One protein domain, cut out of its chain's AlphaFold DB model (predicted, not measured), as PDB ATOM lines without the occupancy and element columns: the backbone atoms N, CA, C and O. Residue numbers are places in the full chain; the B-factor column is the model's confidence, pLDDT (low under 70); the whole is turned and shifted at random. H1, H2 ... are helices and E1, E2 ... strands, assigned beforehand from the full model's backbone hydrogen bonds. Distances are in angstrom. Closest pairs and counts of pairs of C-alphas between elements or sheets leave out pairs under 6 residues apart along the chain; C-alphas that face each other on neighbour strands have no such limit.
ATOM      1  N   VAL A  45     151.724 160.855 140.305       97.38
ATOM      2  CA  VAL A  45     151.670 162.209 140.858       97.38
ATOM      3  C   VAL A  45     152.758 162.388 141.906       97.38
ATOM      4  O   VAL A  45     153.287 161.414 142.451       97.38
ATOM      5  N   GLN A  46     153.091 163.637 142.194       97.31
ATOM      6  CA  GLN A  46     153.906 163.995 143.342       97.31
ATOM      7  C   GLN A  46     153.005 164.158 144.564       97.31
ATOM      8  O   GLN A  46     151.982 164.827 144.487       97.31
ATOM      9  N   PHE A  47     153.398 163.556 145.680       97.50
ATOM     10  CA  PHE A  47     152.779 163.708 146.989       97.50
ATOM     11  C   PHE A  47     153.796 164.322 147.946       97.50
ATOM     12  O   PHE A  47     154.901 163.799 148.099       97.50
ATOM     13  N   ARG A  48     153.444 165.448 148.559       95.69
ATOM     14  CA  ARG A  48     154.317 166.224 149.436       95.69
ATOM     15  C   ARG A  48     153.898 166.041 150.887       95.69
ATOM     16  O   ARG A  48     152.752 166.295 151.237       95.69
ATOM     17  N   ILE A  49     154.857 165.683 151.736       94.62
ATOM     18  CA  ILE A  49     154.678 165.638 153.189       94.62
ATOM     19  C   ILE A  49     155.393 166.851 153.781       94.62
ATOM     20  O   ILE A  49     156.606 167.004 153.629       94.62
ATOM     21  N   GLY A  50     154.635 167.741 154.421       91.75
ATOM     22  CA  GLY A  50     155.162 168.937 155.076       91.75
ATOM     23  C   GLY A  50     155.836 168.621 156.411       91.75
ATOM     24  O   GLY A  50     155.709 167.520 156.941       91.75
ATOM     25  N   LYS A  51     156.549 169.605 156.968       90.44
ATOM     26  CA  LYS A  51     157.258 169.472 158.253       90.44
ATOM     27  C   LYS A  51     156.322 169.137 159.419       90.44
ATOM     28  O   LYS A  51     156.643 168.293 160.243       90.44
ATOM     29  N   ASP A  52     155.162 169.788 159.457       90.25
ATOM     30  CA  ASP A  52     154.200 169.674 160.560       90.25
ATOM     31  C   ASP A  52     153.102 168.627 160.287       90.25
ATOM     32  O   ASP A  52     152.128 168.508 161.034       90.25
ATOM     33  N   THR A  53     153.228 167.861 159.197       93.00
ATOM     34  CA  THR A  53     152.267 166.817 158.835       93.00
ATOM     35  C   THR A  53     152.404 165.628 159.785       93.00
ATOM     36  O   THR A  53     153.503 165.170 160.070       93.00
ATOM     37  N   THR A  54     151.285 165.077 160.258       96.69
ATOM     38  CA  THR A  54     151.293 163.875 161.109       96.69
ATOM     39  C   THR A  54     151.114 162.603 160.286       96.69
ATOM     40  O   THR A  54     150.515 162.623 159.213       96.69
ATOM     41  N   LEU A  55     151.537 161.457 160.825       97.38
ATOM     42  CA  LEU A  55     151.318 160.158 160.178       97.38
ATOM     43  C   LEU A  55     149.828 159.867 159.932       97.38
ATOM     44  O   LEU A  55     149.463 159.317 158.897       97.38
ATOM     45  N   THR A  56     148.956 160.259 160.866       97.81
ATOM     46  CA  THR A  56     147.503 160.125 160.701       97.81
ATOM     47  C   THR A  56     146.987 160.976 159.547       97.81
ATOM     48  O   THR A  56     146.158 160.487 158.786       97.81
ATOM     49  N   ALA A  57     147.495 162.203 159.382       97.50
ATOM     50  CA  ALA A  57     147.139 163.054 158.249       97.50
ATOM     51  C   ALA A  57     147.593 162.431 156.923       97.50
ATOM     52  O   ALA A  57     146.772 162.277 156.031       97.50
ATOM     53  N   VAL A  58     148.837 161.943 156.836       98.19
ATOM     54  CA  VAL A  58     149.344 161.245 155.639       98.19
ATOM     55  C   VAL A  58     148.438 160.079 155.242       98.19
ATOM     56  O   VAL A  58     148.041 159.958 154.086       98.19
ATOM     57  N   ILE A  59     148.095 159.212 156.197       98.56
ATOM     58  CA  ILE A  59     147.236 158.049 155.936       98.56
ATOM     59  C   ILE A  59     145.822 158.500 155.539       98.56
ATOM     60  O   ILE A  59     145.250 157.947 154.598       98.56
ATOM     61  N   GLY A  60     145.279 159.507 156.225       98.44
ATOM     62  CA  GLY A  60     143.966 160.079 155.941       98.44
ATOM     63  C   GLY A  60     143.886 160.697 154.546       98.44
ATOM     64  O   GLY A  60     142.956 160.388 153.806       98.44
ATOM     65  N   ASP A  61     144.882 161.484 154.141       98.12
ATOM     66  CA  ASP A  61     144.958 162.101 152.814       98.12
ATOM     67  C   ASP A  61     145.048 161.027 151.726       98.12
ATOM     68  O   ASP A  61     144.276 161.030 150.766       98.12
ATOM     69  N   LEU A  62     145.924 160.032 151.894       98.56
ATOM     70  CA  LEU A  62     146.038 158.930 150.936       98.56
ATOM     71  C   LEU A  62     144.731 158.139 150.805       98.56
ATOM     72  O   LEU A  62     144.417 157.655 149.716       98.56
ATOM     73  N   HIS A  63     143.954 158.007 151.878       98.50
ATOM     74  CA  HIS A  63     142.639 157.374 151.823       98.50
ATOM     75  C   HIS A  63     141.600 158.281 151.150       98.50
ATOM     76  O   HIS A  63     140.904 157.844 150.233       98.50
ATOM     77  N   TYR A  64     141.548 159.558 151.530       98.06
ATOM     78  CA  TYR A  64     140.622 160.556 150.994       98.06
ATOM     79  C   TYR A  64     140.779 160.758 149.480       98.06
ATOM     80  O   TYR A  64     139.792 160.814 148.740       98.06
ATOM     81  N   TYR A  65     142.021 160.784 148.994       98.00
ATOM     82  CA  TYR A  65     142.349 160.870 147.569       98.00
ATOM     83  C   TYR A  65     142.446 159.494 146.887       98.00
ATOM     84  O   TYR A  65     142.807 159.399 145.718       98.00
ATOM     85  N   GLY A  66     142.084 158.406 147.571       97.62
ATOM     86  CA  GLY A  66     141.909 157.087 146.961       97.62
ATOM     87  C   GLY A  66     143.199 156.406 146.493       97.62
ATOM     88  O   GLY A  66     143.156 155.644 145.528       97.62
ATOM     89  N   PHE A  67     144.341 156.678 147.126       98.44
ATOM     90  CA  PHE A  67     145.589 155.917 146.953       98.44
ATOM     91  C   PHE A  67     145.607 154.628 147.773       98.44
ATOM     92  O   PHE A  67     146.314 153.687 147.420       98.44
ATOM     93  N   ILE A  68     144.798 154.556 148.831       98.50
ATOM     94  CA  ILE A  68     144.626 153.356 149.653       98.50
ATOM     95  C   ILE A  68     143.145 153.043 149.841       98.50
ATOM     96  O   ILE A  68     142.297 153.928 149.776       98.50
ATOM     97  N   ARG A  69     142.829 151.765 150.068       97.62
ATOM     98  CA  ARG A  69     141.442 151.292 150.238       97.62
ATOM     99  C   ARG A  69     141.006 151.218 151.703       97.62
ATOM    100  O   ARG A  69     139.814 151.185 151.974       97.62
ATOM    101  N   ASP A  70     141.962 151.115 152.626       98.12
ATOM    102  CA  ASP A  70     141.715 150.971 154.062       98.12
ATOM    103  C   ASP A  70     142.923 151.504 154.849       98.12
ATOM    104  O   ASP A  70     144.059 151.063 154.654       98.12
ATOM    105  N   GLU A  71     142.672 152.453 155.747       98.38
ATOM    106  CA  GLU A  71     143.704 153.123 156.547       98.38
ATOM    107  C   GLU A  71     144.455 152.163 157.477       98.38
ATOM    108  O   GLU A  71     145.668 152.282 157.652       98.38
ATOM    109  N   LYS A  72     143.762 151.177 158.061       97.31
ATOM    110  CA  LYS A  72     144.373 150.218 158.995       97.31
ATOM    111  C   LYS A  72     145.251 149.223 158.252       97.31
ATOM    112  O   LYS A  72     146.335 148.902 158.731       97.31
ATOM    113  N   ALA A  73     144.798 148.750 157.091       97.00
ATOM    114  CA  ALA A  73     145.597 147.887 156.230       97.00
ATOM    115  C   ALA A  73     146.862 148.611 155.750       97.00
ATOM    116  O   ALA A  73     147.952 148.049 155.807       97.00
ATOM    117  N   PHE A  74     146.751 149.878 155.349       98.44
ATOM    118  CA  PHE A  74     147.926 150.637 154.929       98.44
ATOM    119  C   PHE A  74     148.886 150.935 156.082       98.44
ATOM    120  O   PHE A  74     150.093 150.761 155.928       98.44
ATOM    121  N   LYS A  75     148.369 151.291 157.265       98.12
ATOM    122  CA  LYS A  75     149.196 151.417 158.472       98.12
ATOM    123  C   LYS A  75     149.954 150.119 158.765       98.12
ATOM    124  O   LYS A  75     151.154 150.159 159.003       98.12
ATOM    125  N   TYR A  76     149.275 148.974 158.677       97.12
ATOM    126  CA  TYR A  76     149.913 147.668 158.833       97.12
ATOM    127  C   TYR A  76     151.024 147.448 157.795       97.12
ATOM    128  O   TYR A  76     152.089 146.941 158.142       97.12
ATOM    129  N   ALA A  77     150.807 147.854 156.540       97.88
ATOM    130  CA  ALA A  77     151.831 147.772 155.503       97.88
ATOM    131  C   ALA A  77     153.059 148.638 155.834       97.88
ATOM    132  O   ALA A  77     154.180 148.156 155.720       97.88
ATOM    133  N   LEU A  78     152.864 149.869 156.315       97.69
ATOM    134  CA  LEU A  78     153.953 150.749 156.754       97.69
ATOM    135  C   LEU A  78     154.743 150.183 157.944       97.69
ATOM    136  O   LEU A  78     155.953 150.360 157.999       97.69
ATOM    137  N   GLU A  79     154.086 149.490 158.878       96.56
ATOM    138  CA  GLU A  79     154.735 148.872 160.048       96.56
ATOM    139  C   GLU A  79     155.601 147.649 159.703       96.56
ATOM    140  O   GLU A  79     156.507 147.315 160.468       96.56
ATOM    141  N   HIS A  80     155.298 146.962 158.595       96.12
ATOM    142  CA  HIS A  80     155.874 145.650 158.260       96.12
ATOM    143  C   HIS A  80     156.652 145.622 156.939       96.12
ATOM    144  O   HIS A  80     157.326 144.631 156.652       96.12
ATOM    145  N   ALA A  81     156.555 146.667 156.118       94.69
ATOM    146  CA  ALA A  81     157.413 146.827 154.955       94.69
ATOM    147  C   ALA A  81     158.868 147.049 155.390       94.69
ATOM    148  O   ALA A  81     159.146 147.506 156.499       94.69
ATOM    149  N   GLN A  82     159.804 146.701 154.512       89.81
ATOM    150  CA  GLN A  82     161.220 146.880 154.792       89.81
ATOM    151  C   GLN A  82     161.599 148.363 154.694       89.81
ATOM    152  O   GLN A  82     161.416 148.981 153.642       89.81
ATOM    153  N   ASP A  83     162.171 148.885 155.776       85.94
ATOM    154  CA  ASP A  83     162.821 150.192 155.847       85.94
ATOM    155  C   ASP A  83     164.294 149.988 156.251       85.94
ATOM    156  O   ASP A  83     164.580 149.591 157.382       85.94
ATOM    157  N   PRO A  84     165.253 150.153 155.326       83.75
ATOM    158  CA  PRO A  84     166.673 150.132 155.631       83.75
ATOM    159  C   PRO A  84     167.192 151.506 156.093       83.75
ATOM    160  O   PRO A  84     168.387 151.634 156.363       83.75
ATOM    161  N   THR A  85     166.347 152.539 156.120       76.81
ATOM    162  CA  THR A  85     166.732 153.915 156.431       76.81
ATOM    163  C   THR A  85     166.477 154.240 157.903       76.81
ATOM    164  O   THR A  85     165.769 153.534 158.612       76.81
ATOM    165  N   THR A  86     167.127 155.292 158.403       79.94
ATOM    166  CA  THR A  86     166.927 155.774 159.785       79.94
ATOM    167  C   THR A  86     166.032 157.014 159.852       79.94
ATOM    168  O   THR A  86     165.837 157.561 160.938       79.94
ATOM    169  N   GLY A  87     165.472 157.423 158.707       83.00
ATOM    170  CA  GLY A  87     164.735 158.668 158.527       83.00
ATOM    171  C   GLY A  87     165.605 159.919 158.678       83.00
ATOM    172  O   GLY A  87     166.660 159.917 159.318       83.00
ATOM    173  N   LEU A  88     165.162 161.017 158.078       87.19
ATOM    174  CA  LEU A  88     165.723 162.348 158.285       87.19
ATOM    175  C   LEU A  88     165.218 162.971 159.597       87.19
ATOM    176  O   LEU A  88     164.305 162.473 160.260       87.19
ATOM    177  N   GLU A  89     165.814 164.098 159.988       86.56
ATOM    178  CA  GLU A  89     165.315 164.873 161.124       86.56
ATOM    179  C   GLU A  89     163.849 165.277 160.896       86.56
ATOM    180  O   GLU A  89     163.489 165.798 159.843       86.56
ATOM    181  N   GLY A  90     162.998 165.020 161.891       87.50
ATOM    182  CA  GLY A  90     161.558 165.274 161.800       87.50
ATOM    183  C   GLY A  90     160.743 164.145 161.162       87.50
ATOM    184  O   GLY A  90     159.519 164.231 161.172       87.50
ATOM    185  N   ALA A  91     161.379 163.067 160.683       93.56
ATOM    186  CA  ALA A  91     160.670 161.931 160.101       93.56
ATOM    187  C   ALA A  91     159.614 161.335 161.048       93.56
ATOM    188  O   ALA A  91     159.792 161.204 162.267       93.56
ATOM    189  N   LEU A  92     158.501 160.925 160.450       95.56
ATOM    190  CA  LEU A  92     157.371 160.314 161.125       95.56
ATOM    191  C   LEU A  92     157.711 158.871 161.469       95.56
ATOM    192  O   LEU A  92     157.948 158.051 160.585       95.56
ATOM    193  N   LYS A  93     157.701 158.545 162.759       94.50
ATOM    194  CA  LYS A  93     157.995 157.191 163.234       94.50
ATOM    195  C   LYS A  93     156.764 156.297 163.162       94.50
ATOM    196  O   LYS A  93     155.688 156.666 163.634       94.50
ATOM    197  N   ILE A  94     156.955 155.087 162.654       93.25
ATOM    198  CA  ILE A  94     155.964 154.015 162.637       93.25
ATOM    199  C   ILE A  94     156.643 152.694 162.998       93.25
ATOM    200  O   ILE A  94     157.273 152.037 162.177       93.25
ATOM    201  N   ASN A  95     156.518 152.309 164.270       90.81
ATOM    202  CA  ASN A  95     157.265 151.194 164.852       90.81
ATOM    203  C   ASN A  95     158.788 151.383 164.663       90.81
ATOM    204  O   ASN A  95     159.334 152.363 165.170       90.81
ATOM    205  N   ASN A  96     159.452 150.483 163.932       90.56
ATOM    206  CA  ASN A  96     160.880 150.569 163.612       90.56
ATOM    207  C   ASN A  96     161.168 151.333 162.311       90.56
ATOM    208  O   ASN A  96     162.333 151.524 161.982       90.56
ATOM    209  N   ASN A  97     160.125 151.750 161.594       95.81
ATOM    210  CA  ASN A  97     160.219 152.378 160.286       95.81
ATOM    211  C   ASN A  97     159.960 153.891 160.383       95.81
ATOM    212  O   ASN A  97     159.414 154.396 161.376       95.81
ATOM    213  N   THR A  98     160.322 154.614 159.331       95.81
ATOM    214  CA  THR A  98     160.270 156.073 159.248       95.81
ATOM    215  C   THR A  98     159.746 156.553 157.897       95.81
ATOM    216  O   THR A  98     160.052 155.987 156.858       95.81
ATOM    217  N   VAL A  99     158.934 157.610 157.910       96.50
ATOM    218  CA  VAL A  99     158.497 158.329 156.703       96.50
ATOM    219  C   VAL A  99     159.004 159.757 156.803       96.50
ATOM    220  O   VAL A  99     158.613 160.488 157.715       96.50
ATOM    221  N   ASP A 100     159.867 160.162 155.879       95.25
ATOM    222  CA  ASP A 100     160.433 161.508 155.878       95.25
ATOM    223  C   ASP A 100     159.364 162.601 155.714       95.25
ATOM    224  O   ASP A 100     158.499 162.569 154.836       95.25
ATOM    225  N   THR A 101     159.449 163.621 156.565       93.56
ATOM    226  CA  THR A 101     158.767 164.901 156.349       93.56
ATOM    227  C   THR A 101     159.640 165.833 155.522       93.56
ATOM    228  O   THR A 101     160.841 165.612 155.395       93.56
ATOM    229  N   GLN A 102     159.058 166.914 155.000       92.38
ATOM    230  CA  GLN A 102     159.743 167.806 154.058       92.38
ATOM    231  C   GLN A 102     160.272 167.024 152.852       92.38
ATOM    232  O   GLN A 102     161.404 167.203 152.407       92.38
ATOM    233  N   ALA A 103     159.439 166.122 152.341       93.88
ATOM    234  CA  ALA A 103     159.794 165.213 151.271       93.88
ATOM    235  C   ALA A 103     158.690 165.157 150.213       93.88
ATOM    236  O   ALA A 103     157.505 165.356 150.495       93.88
ATOM    237  N   ILE A 104     159.103 164.892 148.977       95.81
ATOM    238  CA  ILE A 104     158.228 164.599 147.847       95.81
ATOM    239  C   ILE A 104     158.379 163.127 147.478       95.81
ATOM    240  O   ILE A 104     159.489 162.608 147.341       95.81
ATOM    241  N   TYR A 105     157.239 162.492 147.242       97.56
ATOM    242  CA  TYR A 105     157.106 161.103 146.842       97.56
ATOM    243  C   TYR A 105     156.410 161.015 145.493       97.56
ATOM    244  O   TYR A 105     155.439 161.720 145.241       97.56
ATOM    245  N   LYS A 106     156.872 160.118 144.624       98.31
ATOM    246  CA  LYS A 106     156.184 159.813 143.364       98.31
ATOM    247  C   LYS A 106     155.314 158.584 143.561       98.31
ATOM    248  O   LYS A 106     155.841 157.485 143.720       98.31
ATOM    249  N   ILE A 107     154.000 158.774 143.550       98.50
ATOM    250  CA  ILE A 107     153.030 157.723 143.864       98.50
ATOM    251  C   ILE A 107     151.961 157.609 142.778       98.50
ATOM    252  O   ILE A 107     151.757 158.523 141.982       98.50
ATOM    253  N   SER A 108     151.272 156.472 142.728       98.31
ATOM    254  CA  SER A 108     150.158 156.243 141.807       98.31
ATOM    255  C   SER A 108     149.091 155.372 142.464       98.31
ATOM    256  O   SER A 108     149.416 154.487 143.252       98.31
ATOM    257  N   GLN A 109     147.821 155.565 142.097       98.31
ATOM    258  CA  GLN A 109     146.706 154.725 142.566       98.31
ATOM    259  C   GLN A 109     146.725 153.303 141.968       98.31
ATOM    260  O   GLN A 109     145.863 152.484 142.288       98.31
ATOM    261  N   THR A 110     147.688 153.003 141.088       98.38
ATOM    262  CA  THR A 110     147.992 151.640 140.623       98.38
ATOM    263  C   THR A 110     148.932 150.885 141.560       98.38
ATOM    264  O   THR A 110     149.109 149.676 141.406       98.38
ATOM    265  N   MET A 111     149.520 151.569 142.545       98.56
ATOM    266  CA  MET A 111     150.322 150.937 143.584       98.56
ATOM    267  C   MET A 111     149.406 150.266 144.600       98.56
ATOM    268  O   MET A 111     148.428 150.842 145.075       98.56
ATOM    269  N   ASN A 112     149.739 149.030 144.948       98.31
ATOM    270  CA  ASN A 112     149.126 148.362 146.084       98.31
ATOM    271  C   ASN A 112     149.688 148.935 147.408       98.31
ATOM    272  O   ASN A 112     150.686 149.658 147.409       98.31
ATOM    273  N   ALA A 113     149.065 148.608 148.541       98.44
ATOM    274  CA  ALA A 113     149.437 149.157 149.848       98.44
ATOM    275  C   ALA A 113     150.912 148.906 150.215       98.44
ATOM    276  O   ALA A 113     151.552 149.772 150.801       98.44
ATOM    277  N   TRP A 114     151.470 147.754 149.835       98.06
ATOM    278  CA  TRP A 114     152.868 147.405 150.102       98.06
ATOM    279  C   TRP A 114     153.842 148.213 149.246       98.06
ATOM    280  O   TRP A 114     154.833 148.720 149.759       98.06
ATOM    281  N   GLN A 115     153.537 148.380 147.960       98.19
ATOM    282  CA  GLN A 115     154.339 149.196 147.044       98.19
ATOM    283  C   GLN A 115     154.319 150.668 147.454       98.19
ATOM    284  O   GLN A 115     155.350 151.334 147.434       98.19
ATOM    285  N   LEU A 116     153.149 151.173 147.849       98.50
ATOM    286  CA  LEU A 116     153.019 152.542 148.324       98.50
ATOM    287  C   LEU A 116     153.778 152.744 149.644       98.50
ATOM    288  O   LEU A 116     154.478 153.743 149.787       98.50
ATOM    289  N   ALA A 117     153.710 151.783 150.572       98.31
ATOM    290  CA  ALA A 117     154.499 151.811 151.801       98.31
ATOM    291  C   ALA A 117     156.006 151.821 151.496       98.31
ATOM    292  O   ALA A 117     156.723 152.666 152.018       98.31
ATOM    293  N   GLU A 118     156.480 150.965 150.587       97.19
ATOM    294  CA  GLU A 118     157.884 150.950 150.153       97.19
ATOM    295  C   GLU A 118     158.331 152.310 149.592       97.19
ATOM    296  O   GLU A 118     159.449 152.747 149.858       97.19
ATOM    297  N   VAL A 119     157.473 153.001 148.833       97.81
ATOM    298  CA  VAL A 119     157.773 154.347 148.324       97.81
ATOM    299  C   VAL A 119     157.894 155.358 149.464       97.81
ATOM    300  O   VAL A 119     158.868 156.110 149.485       97.81
ATOM    301  N   LEU A 120     156.943 155.378 150.403       97.69
ATOM    302  CA  LEU A 120     156.953 156.345 151.508       97.69
ATOM    303  C   LEU A 120     158.127 156.151 152.471       97.69
ATOM    304  O   LEU A 120     158.657 157.133 152.984       97.69
ATOM    305  N   LEU A 121     158.541 154.903 152.688       96.88
ATOM    306  CA  LEU A 121     159.656 154.573 153.575       96.88
ATOM    307  C   LEU A 121     161.019 154.850 152.925       96.88
ATOM    308  O   LEU A 121     161.949 155.264 153.598       96.88
ATOM    309  N   ASN A 122     161.148 154.645 151.606       95.44
ATOM    310  CA  ASN A 122     162.474 154.508 150.987       95.44
ATOM    311  C   ASN A 122     162.783 155.497 149.855       95.44
ATOM    312  O   ASN A 122     163.915 155.527 149.372       95.44
ATOM    313  N   LYS A 123     161.791 156.235 149.340       95.56
ATOM    314  CA  LYS A 123     161.923 156.984 148.070       95.56
ATOM    315  C   LYS A 123     161.555 158.462 148.187       95.56
ATOM    316  O   LYS A 123     161.271 159.105 147.174       95.56
ATOM    317  N   GLY A 124     161.566 158.996 149.407       93.38
ATOM    318  CA  GLY A 124     161.400 160.424 149.653       93.38
ATOM    319  C   GLY A 124     162.555 161.219 149.052       93.38
ATOM    320  O   GLY A 124     163.720 160.857 149.190       93.38
ATOM    321  N   THR A 125     162.233 162.304 148.356       93.56
ATOM    322  CA  THR A 125     163.222 163.304 147.938       93.56
ATOM    323  C   THR A 125     163.017 164.556 148.769       93.56
ATOM    324  O   THR A 125     161.907 165.091 148.780       93.56
ATOM    325  N   PHE A 126     164.065 165.025 149.447       91.75
ATOM    326  CA  PHE A 126     163.996 166.239 150.256       91.75
ATOM    327  C   PHE A 126     163.453 167.421 149.443       91.75
ATOM    328  O   PHE A 126     163.836 167.649 148.294       91.75
ATOM    329  N   SER A 127     162.546 168.160 150.065       86.25
ATOM    330  CA  SER A 127     161.859 169.313 149.513       86.25
ATOM    331  C   SER A 127     161.911 170.433 150.538       86.25
ATOM    332  O   SER A 127     161.207 170.408 151.553       86.25
ATOM    333  N   ASP A 128     162.777 171.409 150.276       79.88
ATOM    334  CA  ASP A 128     162.865 172.599 151.106       79.88
ATOM    335  C   ASP A 128     161.645 173.499 150.868       79.88
ATOM    336  O   ASP A 128     161.354 173.900 149.740       79.88
ATOM    337  N   CYS A 129     160.943 173.822 151.950       74.81
ATOM    338  CA  CYS A 129     159.835 174.771 151.958       74.81
ATOM    339  C   CYS A 129     160.159 176.042 152.755       74.81
ATOM    340  O   CYS A 129     159.246 176.753 153.174       74.81
ATOM    341  N   SER A 130     161.441 176.352 152.965       74.62
ATOM    342  CA  SER A 130     161.906 177.583 153.618       74.62
ATOM    343  C   SER A 130     161.351 178.868 152.985       74.62
ATOM    344  O   SER A 130     161.184 179.871 153.676       74.62
ATOM    345  N   HIS A 131     160.997 178.824 151.698       74.94
ATOM    346  CA  HIS A 131     160.394 179.928 150.944       74.94
ATOM    347  C   HIS A 131     158.903 179.717 150.611       74.94
ATOM    348  O   HIS A 131     158.369 180.381 149.726       74.94
ATOM    349  N   GLY A 132     158.232 178.815 151.336       70.31
ATOM    350  CA  GLY A 132     156.836 178.429 151.126       70.31
ATOM    351  C   GLY A 132     156.703 177.120 150.341       70.31
ATOM    352  O   GLY A 132     157.353 176.924 149.315       70.31
ATOM    353  N   CYS A 133     155.859 176.206 150.828       75.56
ATOM    354  CA  CYS A 133     155.404 175.074 150.020       75.56
ATOM    355  C   CYS A 133     154.277 175.539 149.074       75.56
ATOM    356  O   CYS A 133     153.545 176.466 149.422       75.56
ATOM    357  N   PRO A 134     154.062 174.859 147.933       80.62
ATOM    358  CA  PRO A 134     152.783 174.921 147.234       80.62
ATOM    359  C   PRO A 134     151.629 174.606 148.194       80.62
ATOM    360  O   PRO A 134     151.783 173.759 149.074       80.62
ATOM    361  N   GLU A 135     150.484 175.265 148.006       80.38
ATOM    362  CA  GLU A 135     149.295 175.043 148.843       80.38
ATOM    363  C   GLU A 135     148.741 173.618 148.693       80.38
ATOM    364  O   GLU A 135     148.265 173.026 149.661       80.38
ATOM    365  N   SER A 136     148.851 173.041 147.492       87.94
ATOM    366  CA  SER A 136     148.467 171.653 147.235       87.94
ATOM    367  C   SER A 136     149.555 170.671 147.676       87.94
ATOM    368  O   SER A 136     150.732 170.803 147.325       87.94
ATOM    369  N   ILE A 137     149.137 169.616 148.378       94.00
ATOM    370  CA  ILE A 137     149.985 168.467 148.730       94.00
ATOM    371  C   ILE A 137     150.191 167.497 147.553       94.00
ATOM    372  O   ILE A 137     151.082 166.652 147.616       94.00
ATOM    373  N   PHE A 138     149.397 167.622 146.481       95.81
ATOM    374  CA  PHE A 138     149.537 166.846 145.247       95.81
ATOM    375  C   PHE A 138     149.918 167.723 144.054       95.81
ATOM    376  O   PHE A 138     149.406 168.832 143.899       95.81
ATOM    377  N   ASP A 139     150.781 167.205 143.184       93.69
ATOM    378  CA  ASP A 139     151.087 167.815 141.888       93.69
ATOM    379  C   ASP A 139     151.110 166.743 140.776       93.69
ATOM    380  O   ASP A 139     151.955 165.835 140.819       93.69
ATOM    381  N   PRO A 140     150.191 166.800 139.790       93.69
ATOM    382  CA  PRO A 140     149.078 167.755 139.670       93.69
ATOM    383  C   PRO A 140     148.046 167.632 140.806       93.69
ATOM    384  O   PRO A 140     147.958 166.599 141.471       93.69
TER     385      PRO A 140
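AT A GLANCE: This is residues 45 to 140 of the 211 residues of an uncharacterized protein of candidate division WWE3 bacterium RIFOXYC1_FULL_39_7 (UniProt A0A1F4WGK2). A small sheet of E1 and E4 and a short hairpin of E2 and E3 both pack on helix H3, with H2 against H3 and H1 against H2. Residues 123 to 140, with no named element, form a long loop that reaches away and comes back, pairing with E4 through 125 to 126 and with E1 through 138 to 139. The printed part has 96 residues in the order E1 H1 H2 E2 E3 E4 H3; both sheets are antiparallel, and the class is mixed, with under half of the residues in named elements. The whole is compact, with a radius of gyration of the C-alphas of 12.2 A and spans of 35 by 28 by 19 A.

HOW THE PARTS SIT: E1, residues 45 to 49, and E4, residues 103 to 107, are antiparallel neighbours, with N 47 and O 105 2.8 A apart, within hydrogen-bond range. H3, residues 113 to 122, comes closest to E4 at the C-alphas of Leu 120 and Tyr 105, 6.7 A apart. E3, residues 97 to 99, comes closest to H3 at the C-alphas of Val 99 and Leu 121, 5.0 A apart. E2, residues 92 to 94, forms an antiparallel hairpin with E3, with N 92 and O 99 2.8 A apart, within hydrogen-bond range. H2, residues 71 to 80, touches H3, closest at the C-alphas of Leu 78 and Ala 117, 5.1 A, at a steep tilt of 53 degrees, the same way. H1, residues 55 to 64, touches H2, closest at the C-alphas of Ile 59 and Glu 71, 6.1 A, at a steep tilt of 50 degrees, opposite ways. H1 and H3 are apart. In H1, H2 and H3 every O i to N i+4 pair is within hydrogen-bond range.

IN THESE COORDINATES: E1 begins at C-alpha 45 (151.670, 162.209, 140.858) and is 13.1 A long; E4 is 12.5 A. H1 and H3 are each 14.1 A and H2 14.4 A; H3 ends at C-alpha 122 (162.474, 154.508, 150.987). E2 is 6.6 A and E3 7.2 A.

THE WHOLE: The C-alphas of Ala 73 and His 131, the two farthest apart, are 35.7 A apart. The link from H2 to E2 is long, with 11 residues. The printed part has no cut, and no printed residue is under 70 in pLDDT.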